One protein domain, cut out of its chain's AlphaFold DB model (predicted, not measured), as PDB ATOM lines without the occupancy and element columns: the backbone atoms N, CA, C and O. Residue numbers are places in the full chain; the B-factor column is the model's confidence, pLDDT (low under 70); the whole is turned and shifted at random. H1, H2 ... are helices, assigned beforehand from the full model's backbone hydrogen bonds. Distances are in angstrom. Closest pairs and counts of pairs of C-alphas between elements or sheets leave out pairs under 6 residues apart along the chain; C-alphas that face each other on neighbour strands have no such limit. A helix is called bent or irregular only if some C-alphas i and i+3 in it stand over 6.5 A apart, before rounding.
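What this domain is: This is residues 4 to 139 of the 141 residues of the protein "Cryptochrome/photolyase family protein" of Verrucomicrobia bacterium (UniProt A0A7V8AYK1). The longest helix, H9, crosses one side of H6, which sits in the middle with H1 on its other side and H4 at its start. H2 and H3, crossed on each other, form an arm of the fold beyond H1, while H8 lies near the later part of H6. The printed part has 136 residues with nine named helices, H1 to H9 in order along the chain, and no named strand; the class is all helix, mostly crossed. It is compact, with a radius of gyration of the C-alphas of 15.6 A, and spans 45 by 37 by 30 A.

Where its parts are: Find C-alpha 119 at (34.597, 161.034, 11.490); from there H9 runs 29.1 A to C-alpha 138 at (53.253, 160.965, 33.881). H6, residues 85 to 96, begins at (38.855, 153.761, 29.601) and is 16.0 A long. H8, residues 105 to 116, is 17.9 A long and irregular: C-alphas 106 and 109 are 7.3 A apart. Look back to residues 4 to 10 for H1, 14 to 24 for H2, 15.6 A long, and 30 to 41 for H3, 14.4 A long. H4 is residues 58 to 64, and H7 is residues 98 to 101. H5, residues 67 to 70, is only just irregular, with C-alphas 67 and 70 at 6.6 A.

How they stand to each other: Start at H6, the hub, touching four helices. Its residues 88 to 92 touch residues 125 to 129 of H9, closest at the C-alphas of Leu 88 and Ile 125, 6.0 A; the tilt of 69 degrees is only just steep, opposite ways. H1 touches H6 at Leu 9 and Phe 93, their closest C-alphas, 5.5 A, at a steep tilt of 64 degrees. Residues 85 to 87 of H6 touch H4, closest at the C-alphas of Gly 58 and Phe 86, 5.0 A. H8 only just touches H6, with 3 pairs of C-alphas within 8 A, the closest those of Trp 91 and Trp 114, 7.5 A; they are about perpendicular at 78 degrees. Outward from H1, residues 37 to 41 of H3 touch it, closest at the C-alphas of Gly 4 and Ala 41, 5.3 A. H3 touches H2 at a steep tilt of 53 degrees, opposite ways, closest at the C-alphas of Gln 18 and Thr 37, 6.0 A. H5 only just touches H4, only at the corner, with 3 pairs of C-alphas within 8 A, the closest those of His 62 and Cys 68, 5.6 A. H7 touches no helix but is close but not clearly touching H8, with the C-alphas of Leu 101 and Met 107 closest, 7.0 A. In H1, H2, H4, H6 and H9 each O i to N i+4 pair is within hydrogen-bond range; in H3 and H8 it is 6 of 8, and H5 and H7 are too short for such a pair.

The domain as a whole: The C-alphas farthest apart are those of Ser 26 and Pro 118, 46.5 A. The long links are residues 42 to 57 and 71 to 84. The printed part has no cut, the mean pLDDT of the printed part is 96.6, and no printed residue is under 70.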
ATOM      1  N   GLY A   4      45.867 141.822  31.460       98.38
ATOM      2  CA  GLY A   4      46.372 141.539  30.108       98.38
ATOM      3  C   GLY A   4      45.572 142.208  28.981       98.38
ATOM      4  O   GLY A   4      46.142 142.616  27.980       98.38
ATOM      5  N   ASN A   5      44.256 142.393  29.160       98.62
ATOM      6  CA  ASN A   5      43.447 143.135  28.185       98.62
ATOM      7  C   ASN A   5      43.800 144.628  28.222       98.62
ATOM      8  O   ASN A   5      43.955 145.237  27.178       98.62
ATOM      9  N   PHE A   6      43.966 145.213  29.411       98.38
ATOM     10  CA  PHE A   6      44.420 146.595  29.535       98.38
ATOM     11  C   PHE A   6      45.803 146.788  28.908       98.38
ATOM     12  O   PHE A   6      45.957 147.687  28.093       98.38
ATOM     13  N   ALA A   7      46.762 145.910  29.211       98.44
ATOM     14  CA  ALA A   7      48.109 145.954  28.649       98.44
ATOM     15  C   ALA A   7      48.103 145.885  27.113       98.44
ATOM     16  O   ALA A   7      48.752 146.697  26.457       98.44
ATOM     17  N   LEU A   8      47.296 144.981  26.543       98.38
ATOM     18  CA  LEU A   8      47.080 144.881  25.100       98.38
ATOM     19  C   LEU A   8      46.519 146.182  24.511       98.38
ATOM     20  O   LEU A   8      47.032 146.686  23.516       98.38
ATOM     21  N   LEU A   9      45.454 146.724  25.109       98.38
ATOM     22  CA  LEU A   9      44.787 147.923  24.599       98.38
ATOM     23  C   LEU A   9      45.668 149.173  24.715       98.38
ATOM     24  O   LEU A   9      45.701 149.991  23.797       98.38
ATOM     25  N   ALA A  10      46.390 149.298  25.827       97.50
ATOM     26  CA  ALA A  10      47.307 150.399  26.080       97.50
ATOM     27  C   ALA A  10      48.611 150.294  25.275       97.50
ATOM     28  O   ALA A  10      49.351 151.266  25.206       97.50
ATOM     29  N   GLY A  11      48.880 149.148  24.637       96.56
ATOM     30  CA  GLY A  11      50.095 148.941  23.853       96.56
ATOM     31  C   GLY A  11      51.358 148.930  24.711       96.56
ATOM     32  O   GLY A  11      52.376 149.468  24.282       96.56
ATOM     33  N   LEU A  12      51.278 148.360  25.918       97.44
ATOM     34  CA  LEU A  12      52.434 148.239  26.807       97.44
ATOM     35  C   LEU A  12      53.503 147.323  26.204       97.44
ATOM     36  O   LEU A  12      53.192 146.420  25.421       97.44
ATOM     37  N   ASP A  13      54.756 147.542  26.605       97.12
ATOM     38  CA  ASP A  13      55.867 146.706  26.169       97.12
ATOM     39  C   ASP A  13      55.650 145.249  26.606       97.12
ATOM     40  O   ASP A  13      55.373 144.941  27.766       97.12
ATOM     41  N   VAL A  14      55.755 144.333  25.642       97.06
ATOM     42  CA  VAL A  14      55.470 142.909  25.855       97.06
ATOM     43  C   VAL A  14      56.406 142.303  26.895       97.06
ATOM     44  O   VAL A  14      55.970 141.471  27.691       97.06
ATOM     45  N   LYS A  15      57.676 142.719  26.901       97.12
ATOM     46  CA  LYS A  15      58.678 142.194  27.820       97.12
ATOM     47  C   LYS A  15      58.416 142.691  29.237       97.12
ATOM     48  O   LYS A  15      58.452 141.882  30.155       97.12
ATOM     49  N   GLU A  16      58.072 143.965  29.414       98.12
ATOM     50  CA  GLU A  16      57.701 144.493  30.737       98.12
ATOM     51  C   GLU A  16      56.462 143.794  31.307       98.12
ATOM     52  O   GLU A  16      56.413 143.452  32.489       98.12
ATOM     53  N   VAL A  17      55.461 143.520  30.465       98.44
ATOM     54  CA  VAL A  17      54.261 142.794  30.897       98.44
ATOM     55  C   VAL A  17      54.599 141.345  31.268       98.44
ATOM     56  O   VAL A  17      54.095 140.855  32.277       98.44
ATOM     57  N   GLN A  18      55.467 140.676  30.503       97.94
ATOM     58  CA  GLN A  18      55.960 139.329  30.816       97.94
ATOM     59  C   GLN A  18      56.723 139.304  32.148       97.94
ATOM     60  O   GLN A  18      56.429 138.489  33.019       97.94
ATOM     61  N   GLU A  19      57.656 140.238  32.347       98.31
ATOM     62  CA  GLU A  19      58.405 140.378  33.600       98.31
ATOM     63  C   GLU A  19      57.462 140.603  34.792       98.31
ATOM     64  O   GLU A  19      57.636 139.989  35.848       98.31
ATOM     65  N   TRP A  20      56.413 141.414  34.616       98.69
ATOM     66  CA  TRP A  20      55.408 141.633  35.652       98.69
ATOM     67  C   TRP A  20      54.626 140.357  35.977       98.69
ATOM     68  O   TRP A  20      54.546 139.975  37.142       98.69
ATOM     69  N   TYR A  21      54.077 139.667  34.971       98.62
ATOM     70  CA  TYR A  21      53.334 138.419  35.180       98.62
ATOM     71  C   TYR A  21      54.197 137.332  35.829       98.62
ATOM     72  O   TYR A  21      53.715 136.636  36.725       98.62
ATOM     73  N   LEU A  22      55.470 137.237  35.437       98.00
ATOM     74  CA  LEU A  22      56.434 136.310  36.019       98.00
ATOM     75  C   LEU A  22      56.774 136.649  37.479       98.00
ATOM     76  O   LEU A  22      57.017 135.749  38.278       98.00
ATOM     77  N   GLY A  23      56.768 137.933  37.847       98.19
ATOM     78  CA  GLY A  23      57.114 138.390  39.193       98.19
ATOM     79  C   GLY A  23      55.977 138.345  40.222       98.19
ATOM     80  O   GLY A  23      56.254 138.289  41.419       98.19
ATOM     81  N   VAL A  24      54.707 138.396  39.799       98.25
ATOM     82  CA  VAL A  24      53.573 138.617  40.727       98.25
ATOM     83  C   VAL A  24      52.727 137.386  41.045       98.25
ATOM     84  O   VAL A  24      51.992 137.403  42.034       98.25
ATOM     85  N   TYR A  25      52.801 136.325  40.239       98.31
ATOM     86  CA  TYR A  25      52.039 135.096  40.466       98.31
ATOM     87  C   TYR A  25      52.945 133.965  40.961       98.31
ATOM     88  O   TYR A  25      53.985 133.678  40.380       98.31
ATOM     89  N   SER A  26      52.539 133.285  42.036       98.06
ATOM     90  CA  SER A  26      53.333 132.226  42.684       98.06
ATOM     91  C   SER A  26      53.520 130.964  41.838       98.06
ATOM     92  O   SER A  26      54.349 130.116  42.163       98.06
ATOM     93  N   ASP A  27      52.704 130.799  40.802       98.12
ATOM     94  CA  ASP A  27      52.738 129.696  39.846       98.12
ATOM     95  C   ASP A  27      53.360 130.098  38.500       98.12
ATOM     96  O   ASP A  27      53.355 129.301  37.558       98.12
ATOM     97  N   ALA A  28      53.923 131.306  38.399       98.12
ATOM     98  CA  ALA A  28      54.532 131.777  37.172       98.12
ATOM     99  C   ALA A  28      55.947 131.213  36.995       98.12
ATOM    100  O   ALA A  28      56.891 131.549  37.706       98.12
ATOM    101  N   TYR A  29      56.083 130.366  35.981       98.12
ATOM    102  CA  TYR A  29      57.358 129.929  35.427       98.12
ATOM    103  C   TYR A  29      57.343 130.233  33.935       98.12
ATOM    104  O   TYR A  29      56.317 130.040  33.287       98.12
ATOM    105  N   GLU A  30      58.469 130.665  33.373       97.88
ATOM    106  CA  GLU A  30      58.530 131.184  31.997       97.88
ATOM    107  C   GLU A  30      57.889 130.245  30.960       97.88
ATOM    108  O   GLU A  30      57.141 130.695  30.098       97.88
ATOM    109  N   TRP A  31      58.091 128.928  31.081       97.81
ATOM    110  CA  TRP A  31      57.538 127.946  30.139       97.81
ATOM    111  C   TRP A  31      56.002 127.958  30.052       97.81
ATOM    112  O   TRP A  31      55.450 127.580  29.018       97.81
ATOM    113  N   VAL A  32      55.312 128.369  31.121       97.94
ATOM    114  CA  VAL A  32      53.849 128.506  31.158       97.94
ATOM    115  C   VAL A  32      53.415 129.965  31.042       97.94
ATOM    116  O   VAL A  32      52.430 130.254  30.368       97.94
ATOM    117  N   GLU A  33      54.142 130.892  31.655       98.31
ATOM    118  CA  GLU A  33      53.805 132.313  31.687       98.31
ATOM    119  C   GLU A  33      53.983 132.960  30.305       98.31
ATOM    120  O   GLU A  33      53.018 133.509  29.767       98.31
ATOM    121  N   MET A  34      55.142 132.783  29.664       97.25
ATOM    122  CA  MET A  34      55.474 133.423  28.389       97.25
ATOM    123  C   MET A  34      54.444 133.137  27.281       97.25
ATOM    124  O   MET A  34      53.947 134.096  26.691       97.25
ATOM    125  N   PRO A  35      54.052 131.881  26.962       97.31
ATOM    126  CA  PRO A  35      53.058 131.646  25.908       97.31
ATOM    127  C   PRO A  35      51.669 132.213  26.252       97.31
ATOM    128  O   PRO A  35      50.927 132.613  25.349       97.31
ATOM    129  N   ASN A  36      51.313 132.289  27.541       98.12
ATOM    130  CA  ASN A  36      50.067 132.918  27.975       98.12
ATOM    131  C   ASN A  36      50.125 134.443  27.830       98.12
ATOM    132  O   ASN A  36      49.153 135.038  27.368       98.12
ATOM    133  N   THR A  37      51.245 135.075  28.165       97.88
ATOM    134  CA  THR A  37      51.392 136.530  28.081       97.88
ATOM    135  C   THR A  37      51.629 136.991  26.644       97.88
ATOM    136  O   THR A  37      50.801 137.720  26.095       97.88
ATOM    137  N   LEU A  38      52.695 136.513  25.992       97.50
ATOM    138  CA  LEU A  38      53.062 136.887  24.624       97.50
ATOM    139  C   LEU A  38      51.960 136.524  23.626       97.50
ATOM    140  O   LEU A  38      51.510 137.373  22.858       97.50
ATOM    141  N   GLY A  39      51.534 135.260  23.623       96.50
ATOM    142  CA  GLY A  39      50.618 134.752  22.607       96.50
ATOM    143  C   GLY A  39      49.165 135.049  22.935       96.50
ATOM    144  O   GLY A  39      48.466 135.740  22.194       96.50
ATOM    145  N   MET A  40      48.690 134.538  24.071       97.19
ATOM    146  CA  MET A  40      47.267 134.624  24.396       97.19
ATOM    147  C   MET A  40      46.835 136.033  24.820       97.19
ATOM    148  O   MET A  40      45.849 136.546  24.294       97.19
ATOM    149  N   ALA A  41      47.527 136.669  25.766       97.31
ATOM    150  CA  ALA A  41      47.095 137.947  26.323       97.31
ATOM    151  C   ALA A  41      47.393 139.127  25.390       97.31
ATOM    152  O   ALA A  41      46.514 139.966  25.183       97.31
ATOM    153  N   LEU A  42      48.600 139.175  24.819       97.69
ATOM    154  CA  LEU A  42      49.095 140.332  24.069       97.69
ATOM    155  C   LEU A  42      49.098 140.145  22.550       97.69
ATOM    156  O   LEU A  42      49.322 141.110  21.825       97.69
ATOM    157  N   PHE A  43      48.817 138.936  22.051       97.19
ATOM    158  CA  PHE A  43      48.807 138.639  20.614       97.19
ATOM    159  C   PHE A  43      50.122 139.023  19.899       97.19
ATOM    160  O   PHE A  43      50.142 139.275  18.694       97.19
ATOM    161  N   GLY A  44      51.232 139.076  20.643       95.06
ATOM    162  CA  GLY A  44      52.554 139.459  20.147       95.06
ATOM    163  C   GLY A  44      53.211 138.378  19.287       95.06
ATOM    164  O   GLY A  44      54.166 138.660  18.572       95.06
ATOM    165  N   ASP A  45      52.670 137.158  19.301       95.19
ATOM    166  CA  ASP A  45      53.089 136.049  18.441       95.19
ATOM    167  C   ASP A  45      52.415 136.053  17.051       95.19
ATOM    168  O   ASP A  45      52.666 135.164  16.239       95.19
ATOM    169  N   GLY A  46      51.531 137.019  16.767       91.56
ATOM    170  CA  GLY A  46      50.809 137.104  15.493       91.56
ATOM    171  C   GLY A  46      49.731 136.032  15.294       91.56
ATOM    172  O   GLY A  46      49.226 135.872  14.182       91.56
ATOM    173  N   GLY A  47      49.349 135.323  16.356       92.81
ATOM    174  CA  GLY A  47      48.271 134.343  16.350       92.81
ATOM    175  C   GLY A  47      48.713 132.882  16.289       92.81
ATOM    176  O   GLY A  47      47.968 132.039  15.788       92.81
ATOM    177  N   ILE A  48      49.903 132.567  16.808       94.56
ATOM    178  CA  ILE A  48      50.350 131.176  16.978       94.56
ATOM    179  C   ILE A  48      49.480 130.480  18.035       94.56
ATOM    180  O   ILE A  48      48.962 129.391  17.790       94.56
ATOM    181  N   VAL A  49      49.265 131.121  19.189       93.19
ATOM    182  CA  VAL A  49      48.435 130.580  20.282       93.19
ATOM    183  C   VAL A  49      46.950 130.934  20.120       93.19
ATOM    184  O   VAL A  49      46.071 130.184  20.553       93.19
ATOM    185  N   GLY A  50      46.632 132.075  19.503       89.31
ATOM    186  CA  GLY A  50      45.268 132.601  19.395       89.31
ATOM    187  C   GLY A  50      44.842 132.904  17.961       89.31
ATOM    188  O   GLY A  50      45.614 133.399  17.161       89.31
ATOM    189  N   SER A  51      43.564 132.711  17.621       90.25
ATOM    190  CA  SER A  51      43.054 133.077  16.279       90.25
ATOM    191  C   SER A  51      42.673 134.557  16.132       90.25
ATOM    192  O   SER A  51      42.320 135.006  15.041       90.25
ATOM    193  N   LYS A  52      42.672 135.321  17.230       93.50
ATOM    194  CA  LYS A  52      42.420 136.768  17.262       93.50
ATOM    195  C   LYS A  52      42.948 137.375  18.570       93.50
ATOM    196  O   LYS A  52      42.999 136.642  19.561       93.50
ATOM    197  N   PRO A  53      43.231 138.688  18.615       96.19
ATOM    198  CA  PRO A  53      43.540 139.363  19.870       96.19
ATOM    199  C   PRO A  53      42.339 139.314  20.824       96.19
ATOM    200  O   PRO A  53      41.198 139.578  20.425       96.19
ATOM    201  N   TYR A  54      42.583 139.023  22.104       96.81
ATOM    202  CA  TYR A  54      41.568 139.074  23.166       96.81
ATOM    203  C   TYR A  54      41.324 140.509  23.674       96.81
ATOM    204  O   TYR A  54      41.168 140.745  24.870       96.81
ATOM    205  N   ALA A  55      41.232 141.465  22.746       97.88
ATOM    206  CA  ALA A  55      40.861 142.847  23.022       97.88
ATOM    207  C   ALA A  55      39.358 142.947  23.318       97.88
ATOM    208  O   ALA A  55      38.518 142.496  22.529       97.88
ATOM    209  N   ALA A  56      39.003 143.561  24.444       98.19
ATOM    210  CA  ALA A  56      37.617 143.723  24.859       98.19
ATOM    211  C   ALA A  56      37.364 145.071  25.538       98.19
ATOM    212  O   ALA A  56      38.167 145.548  26.335       98.19
ATOM    213  N   SER A  57      36.198 145.653  25.263       98.19
ATOM    214  CA  SER A  57      35.767 146.911  25.868       98.19
ATOM    215  C   SER A  57      35.192 146.725  27.281       98.19
ATOM    216  O   SER A  57      34.969 145.600  27.749       98.19
ATOM    217  N   GLY A  58      34.860 147.836  27.945       98.12
ATOM    218  CA  GLY A  58      34.211 147.843  29.259       98.12
ATOM    219  C   GLY A  58      32.882 147.081  29.285       98.12
ATOM    220  O   GLY A  58      32.519 146.515  30.316       98.12
ATOM    221  N   LYS A  59      32.194 146.950  28.139       97.69
ATOM    222  CA  LYS A  59      30.973 146.131  28.015       97.69
ATOM    223  C   LYS A  59      31.203 144.656  28.358       97.69
ATOM    224  O   LYS A  59      30.320 144.022  28.933       97.69
ATOM    225  N   TYR A  60      32.366 144.096  28.014       98.31
ATOM    226  CA  TYR A  60      32.696 142.713  28.373       98.31
ATOM    227  C   TYR A  60      32.845 142.572  29.889       98.31
ATOM    228  O   TYR A  60      32.231 141.692  30.487       98.31
ATOM    229  N   ILE A  61      33.613 143.474  30.508       98.44
ATOM    230  CA  ILE A  61      33.861 143.475  31.953       98.44
ATOM    231  C   ILE A  61      32.543 143.646  32.711       98.44
ATOM    232  O   ILE A  61      32.283 142.906  33.655       98.44
ATOM    233  N   HIS A  62      31.674 144.550  32.254       98.25
ATOM    234  CA  HIS A  62      30.357 144.762  32.846       98.25
ATOM    235  C   HIS A  62      29.476 143.510  32.810       98.25
ATOM    236  O   HIS A  62      28.813 143.197  33.793       98.25
ATOM    237  N   ARG A  63      29.485 142.772  31.693       98.31
ATOM    238  CA  ARG A  63      28.688 141.547  31.545       98.31
ATOM    239  C   ARG A  63      29.235 140.379  32.366       98.31
ATOM    240  O   ARG A  63      28.456 139.563  32.842       98.31
ATOM    241  N   MET A  64      30.557 140.276  32.487       98.31
ATOM    242  CA  MET A  64      31.233 139.108  33.066       98.31
ATOM    243  C   MET A  64      31.658 139.307  34.527       98.31
ATOM    244  O   MET A  64      32.289 138.424  35.101       98.31
ATOM    245  N   SER A  65      31.361 140.459  35.135       98.00
ATOM    246  CA  SER A  65      31.763 140.776  36.508       98.00
ATOM    247  C   SER A  65      30.775 141.719  37.198       98.00
ATOM    248  O   SER A  65      29.823 142.217  36.604       98.00
ATOM    249  N   ASN A  66      31.023 142.006  38.473       97.50
ATOM    250  CA  ASN A  66      30.316 143.017  39.256       97.50
ATOM    251  C   ASN A  66      31.131 144.312  39.466       97.50
ATOM    252  O   ASN A  66      30.628 145.215  40.137       97.50
ATOM    253  N   TYR A  67      32.334 144.440  38.886       97.94
ATOM    254  CA  TYR A  67      33.244 145.572  39.126       97.94
ATOM    255  C   TYR A  67      32.629 146.926  38.763       97.94
ATOM    256  O   TYR A  67      32.773 147.903  39.494       97.94
ATOM    257  N   CYS A  68      31.873 146.984  37.667       97.62
ATOM    258  CA  CYS A  68      31.313 148.241  37.177       97.62
ATOM    259  C   CYS A  68      30.219 148.828  38.085       97.62
ATOM    260  O   CYS A  68      29.946 150.015  37.984       97.62
ATOM    261  N   LYS A  69      29.593 148.042  38.978       95.94
ATOM    262  CA  LYS A  69      28.445 148.505  39.789       95.94
ATOM    263  C   LYS A  69      28.787 149.661  40.734       95.94
ATOM    264  O   LYS A  69      27.903 150.429  41.091       95.94
ATOM    265  N   LYS A  70      30.045 149.740  41.174       96.06
ATOM    266  CA  LYS A  70      30.558 150.781  42.079       96.06
ATOM    267  C   LYS A  70      31.736 151.549  41.473       96.06
ATOM    268  O   LYS A  70      32.424 152.271  42.184       96.06
ATOM    269  N   CYS A  71      31.999 151.355  40.182       97.62
ATOM    270  CA  CYS A  71      33.076 152.051  39.501       97.62
ATOM    271  C   CYS A  71      32.651 153.498  39.221       97.62
ATOM    272  O   CYS A  71      31.489 153.756  38.909       97.62
ATOM    273  N   PHE A  72      33.595 154.435  39.319       96.25
ATOM    274  CA  PHE A  72      33.371 155.824  38.920       96.25
ATOM    275  C   PHE A  72      32.936 155.916  37.446       96.25
ATOM    276  O   PHE A  72      32.004 156.653  37.099       96.25
ATOM    277  N   TYR A  73      33.574 155.101  36.606       97.38
ATOM    278  CA  TYR A  73      33.344 155.052  35.172       97.38
ATOM    279  C   TYR A  73      32.116 154.223  34.780       97.38
ATOM    280  O   TYR A  73      31.858 153.148  35.328       97.38
ATOM    281  N   ASP A  74      31.410 154.691  33.754       97.75
ATOM    282  CA  ASP A  74      30.268 154.028  33.136       97.75
ATOM    283  C   ASP A  74      30.722 153.166  31.936       97.75
ATOM    284  O   ASP A  74      31.262 153.691  30.953       97.75
ATOM    285  N   PRO A  75      30.489 151.836  31.958       97.50
ATOM    286  CA  PRO A  75      30.831 150.942  30.851       97.50
ATOM    287  C   PRO A  75      29.978 151.142  29.587       97.50
ATOM    288  O   PRO A  75      30.266 150.515  28.564       97.50
ATOM    289  N   ASN A  76      28.944 151.984  29.616       96.94
ATOM    290  CA  ASN A  76      28.122 152.318  28.451       96.94
ATOM    291  C   ASN A  76      28.629 153.552  27.695       96.94
ATOM    292  O   ASN A  76      28.310 153.715  26.515       96.94
ATOM    293  N   LEU A  77      29.447 154.385  28.339       97.06
ATOM    294  CA  LEU A  77      30.025 155.591  27.751       97.06
ATOM    295  C   LEU A  77      31.381 155.277  27.108       97.06
ATOM    296  O   LEU A  77      32.193 154.545  27.669       97.06
ATOM    297  N   THR A  78      31.615 155.800  25.902       96.06
ATOM    298  CA  THR A  78      32.889 155.617  25.169       96.06
ATOM    299  C   THR A  78      33.802 156.838  25.248       96.06
ATOM    300  O   THR A  78      35.003 156.661  25.142       96.06
ATOM    301  N   ILE A  79      33.237 158.034  25.419       94.38
ATOM    302  CA  ILE A  79      33.919 159.337  25.372       94.38
ATOM    303  C   ILE A  79      33.420 160.168  26.564       94.38
ATOM    304  O   ILE A  79      32.260 160.001  26.970       94.38
ATOM    305  N   GLY A  80      34.270 161.042  27.101       92.88
ATOM    306  CA  GLY A  80      33.954 161.966  28.194       92.88
ATOM    307  C   GLY A  80      34.428 161.498  29.573       92.88
ATOM    308  O   GLY A  80      34.824 160.354  29.767       92.88
ATOM    309  N   GLU A  81      34.344 162.382  30.573       92.12
ATOM    310  CA  GLU A  81      34.994 162.207  31.890       92.12
ATOM    311  C   GLU A  81      34.607 160.924  32.641       92.12
ATOM    312  O   GLU A  81      35.402 160.362  33.392       92.12
ATOM    313  N   ARG A  82      33.375 160.444  32.440       95.62
ATOM    314  CA  ARG A  82      32.870 159.212  33.061       95.62
ATOM    315  C   ARG A  82      33.003 157.983  32.169       95.62
ATOM    316  O   ARG A  82      32.567 156.911  32.582       95.62
ATOM    317  N   ALA A  83      33.547 158.094  30.963       96.31
ATOM    318  CA  ALA A  83      33.681 156.953  30.072       96.31
ATOM    319  C   ALA A  83      34.666 155.926  30.619       96.31
ATOM    320  O   ALA A  83      35.752 156.260  31.083       96.31
ATOM    321  N   CYS A  84      34.290 154.649  30.551       97.12
ATOM    322  CA  CYS A  84      35.208 153.571  30.893       97.12
ATOM    323  C   CYS A  84      36.416 153.587  29.941       97.12
ATOM    324  O   CYS A  84      36.208 153.401  28.736       97.12
ATOM    325  N   PRO A  85      37.662 153.700  30.449       96.12
ATOM    326  CA  PRO A  85      38.855 153.761  29.601       96.12
ATOM    327  C   PRO A  85      38.977 152.578  28.632       96.12
ATOM    328  O   PRO A  85      39.383 152.750  27.490       96.12
ATOM    329  N   PHE A  86      38.516 151.383  29.024       98.12
ATOM    330  CA  PHE A  86      38.495 150.211  28.142       98.12
ATOM    331  C   PHE A  86      37.648 150.406  26.879       98.12
ATOM    332  O   PHE A  86      37.941 149.792  25.862       98.12
ATOM    333  N   ASN A  87      36.570 151.195  26.918       97.88
ATOM    334  CA  ASN A  87      35.751 151.433  25.726       97.88
ATOM    335  C   ASN A  87      36.496 152.277  24.701       97.88
ATOM    336  O   ASN A  87      36.470 151.960  23.513       97.88
ATOM    337  N   LEU A  88      37.142 153.331  25.184       97.12
ATOM    338  CA  LEU A  88      37.924 154.232  24.368       97.12
ATOM    339  C   LEU A  88      39.163 153.524  23.803       97.12
ATOM    340  O   LEU A  88      39.306 153.417  22.585       97.12
ATOM    341  N   LEU A  89      39.982 152.944  24.686       98.12
ATOM    342  CA  LEU A  89      41.211 152.236  24.322       98.12
ATOM    343  C   LEU A  89      40.943 151.028  23.415       98.12
ATOM    344  O   LEU A  89      41.763 150.707  22.566       98.12
ATOM    345  N   TYR A  90      39.780 150.377  23.531       98.56
ATOM    346  CA  TYR A  90      39.384 149.314  22.603       98.56
ATOM    347  C   TYR A  90      39.284 149.810  21.160       98.56
ATOM    348  O   TYR A  90      39.819 149.173  20.255       98.56
ATOM    349  N   TRP A  91      38.592 150.926  20.929       98.25
ATOM    350  CA  TRP A  91      38.431 151.452  19.576       98.25
ATOM    351  C   TRP A  91      39.713 152.085  19.047       98.25
ATOM    352  O   TRP A  91      40.032 151.885  17.877       98.25
ATOM    353  N   ASP A  92      40.467 152.770  19.907       98.44
ATOM    354  CA  ASP A  92      41.801 153.271  19.579       98.44
ATOM    355  C   ASP A  92      42.752 152.132  19.162       98.44
ATOM    356  O   ASP A  92      43.336 152.190  18.081       98.44
ATOM    357  N   PHE A  93      42.826 151.040  19.932       98.19
ATOM    358  CA  PHE A  93      43.617 149.853  19.585       98.19
ATOM    359  C   PHE A  93      43.230 149.290  18.211       98.19
ATOM    360  O   PHE A  93      44.095 149.027  17.373       98.19
ATOM    361  N   MET A  94      41.927 149.141  17.940       97.50
ATOM    362  CA  MET A  94      41.462 148.663  16.633       97.50
ATOM    363  C   MET A  94      41.883 149.610  15.508       97.50
ATOM    364  O   MET A  94      42.319 149.147  14.457       97.50
ATOM    365  N   ALA A  95      41.783 150.922  15.723       97.19
ATOM    366  CA  ALA A  95      42.160 151.923  14.736       97.19
ATOM    367  C   ALA A  95      43.674 151.925  14.460       97.19
ATOM    368  O   ALA A  95      44.076 151.837  13.299       97.19
ATOM    369  N   ARG A  96      44.509 151.965  15.507       96.88
ATOM    370  CA  ARG A  96      45.979 151.989  15.392       96.88
ATOM    371  C   ARG A  96      46.546 150.724  14.752       96.88
ATOM    372  O   ARG A  96      47.531 150.807  14.023       96.88
ATOM    373  N   HIS A  97      45.901 149.574  14.963       96.62
ATOM    374  CA  HIS A  97      46.340 148.283  14.422       96.62
ATOM    375  C   HIS A  97      45.507 147.785  13.229       96.62
ATOM    376  O   HIS A  97      45.568 146.608  12.858       96.62
ATOM    377  N   ALA A  98      44.730 148.665  12.588       95.62
ATOM    378  CA  ALA A  98      43.834 148.283  11.497       95.62
ATOM    379  C   ALA A  98      44.578 147.604  10.336       95.62
ATOM    380  O   ALA A  98      44.100 146.614   9.785       95.62
ATOM    381  N   THR A  99      45.772 148.083   9.979       93.81
ATOM    382  CA  THR A  99      46.558 147.514   8.874       93.81
ATOM    383  C   THR A  99      46.986 146.072   9.142       93.81
ATOM    384  O   THR A  99      46.903 145.257   8.222       93.81
ATOM    385  N   GLN A 100      47.399 145.744  10.372       93.44
ATOM    386  CA  GLN A 100      47.796 144.382  10.746       93.44
ATOM    387  C   GLN A 100      46.585 143.458  10.928       93.44
ATOM    388  O   GLN A 100      46.650 142.279  10.593       93.44
ATOM    389  N   LEU A 101      45.473 143.982  11.449       94.94
ATOM    390  CA  LEU A 101      44.329 143.169  11.865       94.94
ATOM    391  C   LEU A 101      43.223 143.045  10.806       94.94
ATOM    392  O   LEU A 101      42.384 142.153  10.927       94.94
ATOM    393  N   LYS A 102      43.198 143.885   9.758       91.81
ATOM    394  CA  LYS A 102      42.128 143.875   8.735       91.81
ATOM    395  C   LYS A 102      42.005 142.564   7.958       91.81
ATOM    396  O   LYS A 102      40.938 142.280   7.428       91.81
ATOM    397  N   SER A 103      43.084 141.788   7.847       92.19
ATOM    398  CA  SER A 103      43.073 140.480   7.175       92.19
ATOM    399  C   SER A 103      42.496 139.372   8.060       92.19
ATOM    400  O   SER A 103      42.137 138.306   7.557       92.19
ATOM    401  N   ASN A 104      42.370 139.604   9.373       94.94
ATOM    402  CA  ASN A 104      41.795 138.637  10.291       94.94
ATOM    403  C   ASN A 104      40.269 138.604  10.129       94.94
ATOM    404  O   ASN A 104      39.556 139.509  10.562       94.94
ATOM    405  N   GLN A 105      39.754 137.506   9.575       94.69
ATOM    406  CA  GLN A 105      38.323 137.323   9.309       94.69
ATOM    407  C   GLN A 105      37.447 137.484  10.562       94.69
ATOM    408  O   GLN A 105      36.317 137.971  10.473       94.69
ATOM    409  N   ARG A 106      37.960 137.134  11.753       94.75
ATOM    410  CA  ARG A 106      37.227 137.293  13.021       94.75
ATOM    411  C   ARG A 106      37.074 138.758  13.442       94.75
ATOM    412  O   ARG A 106      36.272 139.037  14.334       94.75
ATOM    413  N   MET A 107      37.813 139.671  12.815       96.31
ATOM    414  CA  MET A 107      37.789 141.111  13.077       96.31
ATOM    415  C   MET A 107      36.921 141.889  12.077       96.31
ATOM    416  O   MET A 107      36.642 143.065  12.309       96.31
ATOM    417  N   ASN A 108      36.415 141.248  11.015       95.44
ATOM    418  CA  ASN A 108      35.629 141.904   9.960       95.44
ATOM    419  C   ASN A 108      34.438 142.714  10.499       95.44
ATOM    420  O   ASN A 108      34.238 143.862  10.110       95.44
ATOM    421  N   MET A 109      33.661 142.145  11.426       95.31
ATOM    422  CA  MET A 109      32.504 142.832  12.020       95.31
ATOM    423  C   MET A 109      32.922 144.035  12.880       95.31
ATOM    424  O   MET A 109      32.238 145.061  12.894       95.31
ATOM    425  N   VAL A 110      34.060 143.931  13.570       96.00
ATOM    426  CA  VAL A 110      34.611 145.022  14.386       96.00
ATOM    427  C   VAL A 110      35.002 146.188  13.482       96.00
ATOM    428  O   VAL A 110      34.564 147.312  13.714       96.00
ATOM    429  N   PHE A 111      35.736 145.915  12.401       96.88
ATOM    430  CA  PHE A 111      36.131 146.948  11.444       96.88
ATOM    431  C   PHE A 111      34.954 147.516  10.651       96.88
ATOM    432  O   PHE A 111      34.928 148.713  10.384       96.88
ATOM    433  N   SER A 112      33.941 146.706  10.339       96.56
ATOM    434  CA  SER A 112      32.689 147.200   9.754       96.56
ATOM    435  C   SER A 112      32.010 148.222  10.673       96.56
ATOM    436  O   SER A 112      31.641 149.304  10.219       96.56
ATOM    437  N   THR A 113      31.936 147.926  11.975       96.75
ATOM    438  CA  THR A 113      31.377 148.841  12.982       96.75
ATOM    439  C   THR A 113      32.205 150.120  13.102       96.75
ATOM    440  O   THR A 113      31.652 151.216  13.078       96.75
ATOM    441  N   TRP A 114      33.534 149.993  13.189       96.50
ATOM    442  CA  TRP A 114      34.439 151.141  13.235       96.50
ATOM    443  C   TRP A 114      34.259 152.049  12.016       96.50
ATOM    444  O   TRP A 114      34.136 153.264  12.155       96.50
ATOM    445  N   ASN A 115      34.174 151.473  10.816       95.88
ATOM    446  CA  ASN A 115      34.035 152.238   9.581       95.88
ATOM    447  C   ASN A 115      32.746 153.067   9.541       95.88
ATOM    448  O   ASN A 115      32.779 154.172   9.005       95.88
ATOM    449  N   GLN A 116      31.668 152.583  10.163       97.38
ATOM    450  CA  GLN A 116      30.385 153.286  10.272       97.38
ATOM    451  C   GLN A 116      30.392 154.450  11.274       97.38
ATOM    452  O   GLN A 116      29.459 155.252  11.266       97.38
ATOM    453  N   PHE A 117      31.396 154.569  12.151       97.44
ATOM    454  CA  PHE A 117      31.452 155.702  13.075       97.44
ATOM    455  C   PHE A 117      31.652 157.024  12.314       97.44
ATOM    456  O   PHE A 117      32.488 157.073  11.402       97.44
ATOM    457  N   PRO A 118      30.941 158.102  12.709       97.81
ATOM    458  CA  PRO A 118      31.197 159.441  12.193       97.81
ATOM    459  C   PRO A 118      32.657 159.839  12.393       97.81
ATOM    460  O   PRO A 118      33.270 159.465  13.396       97.81
ATOM    461  N   GLN A 119      33.197 160.616  11.457       97.69
ATOM    462  CA  GLN A 119      34.597 161.034  11.490       97.69
ATOM    463  C   GLN A 119      34.946 161.785  12.786       97.69
ATOM    464  O   GLN A 119      35.915 161.430  13.446       97.69
ATOM    465  N   GLU A 120      34.077 162.699  13.220       97.50
ATOM    466  CA  GLU A 120      34.197 163.422  14.494       97.50
ATOM    467  C   GLU A 120      34.355 162.476  15.695       97.50
ATOM    468  O   GLU A 120      35.201 162.677  16.562       97.50
ATOM    469  N   LYS A 121      33.592 161.375  15.725       97.00
ATOM    470  CA  LYS A 121      33.689 160.383  16.802       97.00
ATOM    471  C   LYS A 121      35.026 159.643  16.774       97.00
ATOM    472  O   LYS A 121      35.565 159.329  17.832       97.00
ATOM    473  N   LYS A 122      35.542 159.324  15.584       97.56
ATOM    474  CA  LYS A 122      36.846 158.658  15.432       97.56
ATOM    475  C   LYS A 122      37.972 159.567  15.922       97.56
ATOM    476  O   LYS A 122      38.832 159.104  16.664       97.56
ATOM    477  N   GLU A 123      37.919 160.844  15.557       97.25
ATOM    478  CA  GLU A 123      38.881 161.865  15.982       97.25
ATOM    479  C   GLU A 123      38.833 162.090  17.495       97.25
ATOM    480  O   GLU A 123      39.876 162.068  18.143       97.25
ATOM    481  N   ALA A 124      37.637 162.199  18.080       97.12
ATOM    482  CA  ALA A 124      37.470 162.331  19.525       97.12
ATOM    483  C   ALA A 124      38.060 161.132  20.292       97.12
ATOM    484  O   ALA A 124      38.758 161.323  21.284       97.12
ATOM    485  N   ILE A 125      37.850 159.901  19.803       97.56
ATOM    486  CA  ILE A 125      38.453 158.694  20.396       97.56
ATOM    487  C   ILE A 125      39.985 158.777  20.375       97.56
ATOM    488  O   ILE A 125      40.621 158.497  21.387       97.56
ATOM    489  N   GLN A 126      40.578 159.171  19.246       96.12
ATOM    490  CA  GLN A 126      42.035 159.266  19.101       96.12
ATOM    491  C   GLN A 126      42.641 160.374  19.978       96.12
ATOM    492  O   GLN A 126      43.696 160.181  20.584       96.12
ATOM    493  N   GLN A 127      41.969 161.523  20.078       96.25
ATOM    494  CA  GLN A 127      42.407 162.639  20.920       96.25
ATOM    495  C   GLN A 127      42.356 162.282  22.408       96.25
ATOM    496  O   GLN A 127      43.351 162.450  23.116       96.25
ATOM    497  N   GLU A 128      41.236 161.734  22.886       95.88
ATOM    498  CA  GLU A 128      41.117 161.296  24.279       95.88
ATOM    499  C   GLU A 128      42.091 160.151  24.598       95.88
ATOM    500  O   GLU A 128      42.657 160.128  25.690       95.88
ATOM    501  N   ALA A 129      42.371 159.248  23.647       96.31
ATOM    502  CA  ALA A 129      43.330 158.158  23.859       96.31
ATOM    503  C   ALA A 129      44.746 158.705  24.036       96.31
ATOM    504  O   ALA A 129      45.444 158.324  24.973       96.31
ATOM    505  N   THR A 130      45.126 159.677  23.205       95.56
ATOM    506  CA  THR A 130      46.406 160.387  23.332       95.56
ATOM    507  C   THR A 130      46.526 161.077  24.694       95.56
ATOM    508  O   THR A 130      47.577 161.010  25.330       95.56
ATOM    509  N   SER A 131      45.444 161.692  25.188       94.56
ATOM    510  CA  SER A 131      45.428 162.297  26.525       94.56
ATOM    511  C   SER A 131      45.603 161.261  27.639       94.56
ATOM    512  O   SER A 131      46.366 161.506  28.572       94.56
ATOM    513  N   ILE A 132      44.948 160.099  27.538       94.19
ATOM    514  CA  ILE A 132      45.132 158.990  28.486       94.19
ATOM    515  C   ILE A 132      46.585 158.514  28.480       94.19
ATOM    516  O   ILE A 132      47.174 158.390  29.550       94.19
ATOM    517  N   PHE A 133      47.185 158.293  27.307       95.31
ATOM    518  CA  PHE A 133      48.576 157.844  27.216       95.31
ATOM    519  C   PHE A 133      49.550 158.857  27.818       95.31
ATOM    520  O   PHE A 133      50.402 158.474  28.612       95.31
ATOM    521  N   SER A 134      49.356 160.151  27.556       95.38
ATOM    522  CA  SER A 134      50.184 161.199  28.163       95.38
ATOM    523  C   SER A 134      50.086 161.215  29.696       95.38
ATOM    524  O   SER A 134      51.101 161.357  30.374       95.38
ATOM    525  N   LYS A 135      48.889 161.004  30.262       93.38
ATOM    526  CA  LYS A 135      48.710 160.875  31.720       93.38
ATOM    527  C   LYS A 135      49.361 159.611  32.280       93.38
ATOM    528  O   LYS A 135      49.923 159.653  33.368       93.38
ATOM    529  N   MET A 136      49.303 158.495  31.549       93.75
ATOM    530  CA  MET A 136      49.969 157.251  31.947       93.75
ATOM    531  C   MET A 136      51.490 157.419  32.006       93.75
ATOM    532  O   MET A 136      52.100 156.989  32.979       93.75
ATOM    533  N   GLU A 137      52.090 158.093  31.022       92.56
ATOM    534  CA  GLU A 137      53.529 158.404  31.008       92.56
ATOM    535  C   GLU A 137      53.955 159.280  32.199       92.56
ATOM    536  O   GLU A 137      55.085 159.183  32.672       92.56
ATOM    537  N   GLN A 138      53.042 160.111  32.707       94.38
ATOM    538  CA  GLN A 138      53.253 160.965  33.881       94.38
ATOM    539  C   GLN A 138      52.923 160.261  35.211       94.38
ATOM    540  O   GLN A 138      53.222 160.797  36.275       94.38
ATOM    541  N   GLY A 139      52.328 159.062  35.173       91.19
ATOM    542  CA  GLY A 139      51.882 158.335  36.366       91.19
ATOM    543  C   GLY A 139      50.633 158.925  37.034       91.19
ATOM    544  O   GLY A 139      50.432 158.727  38.230       91.19
TER     545      GLY A 139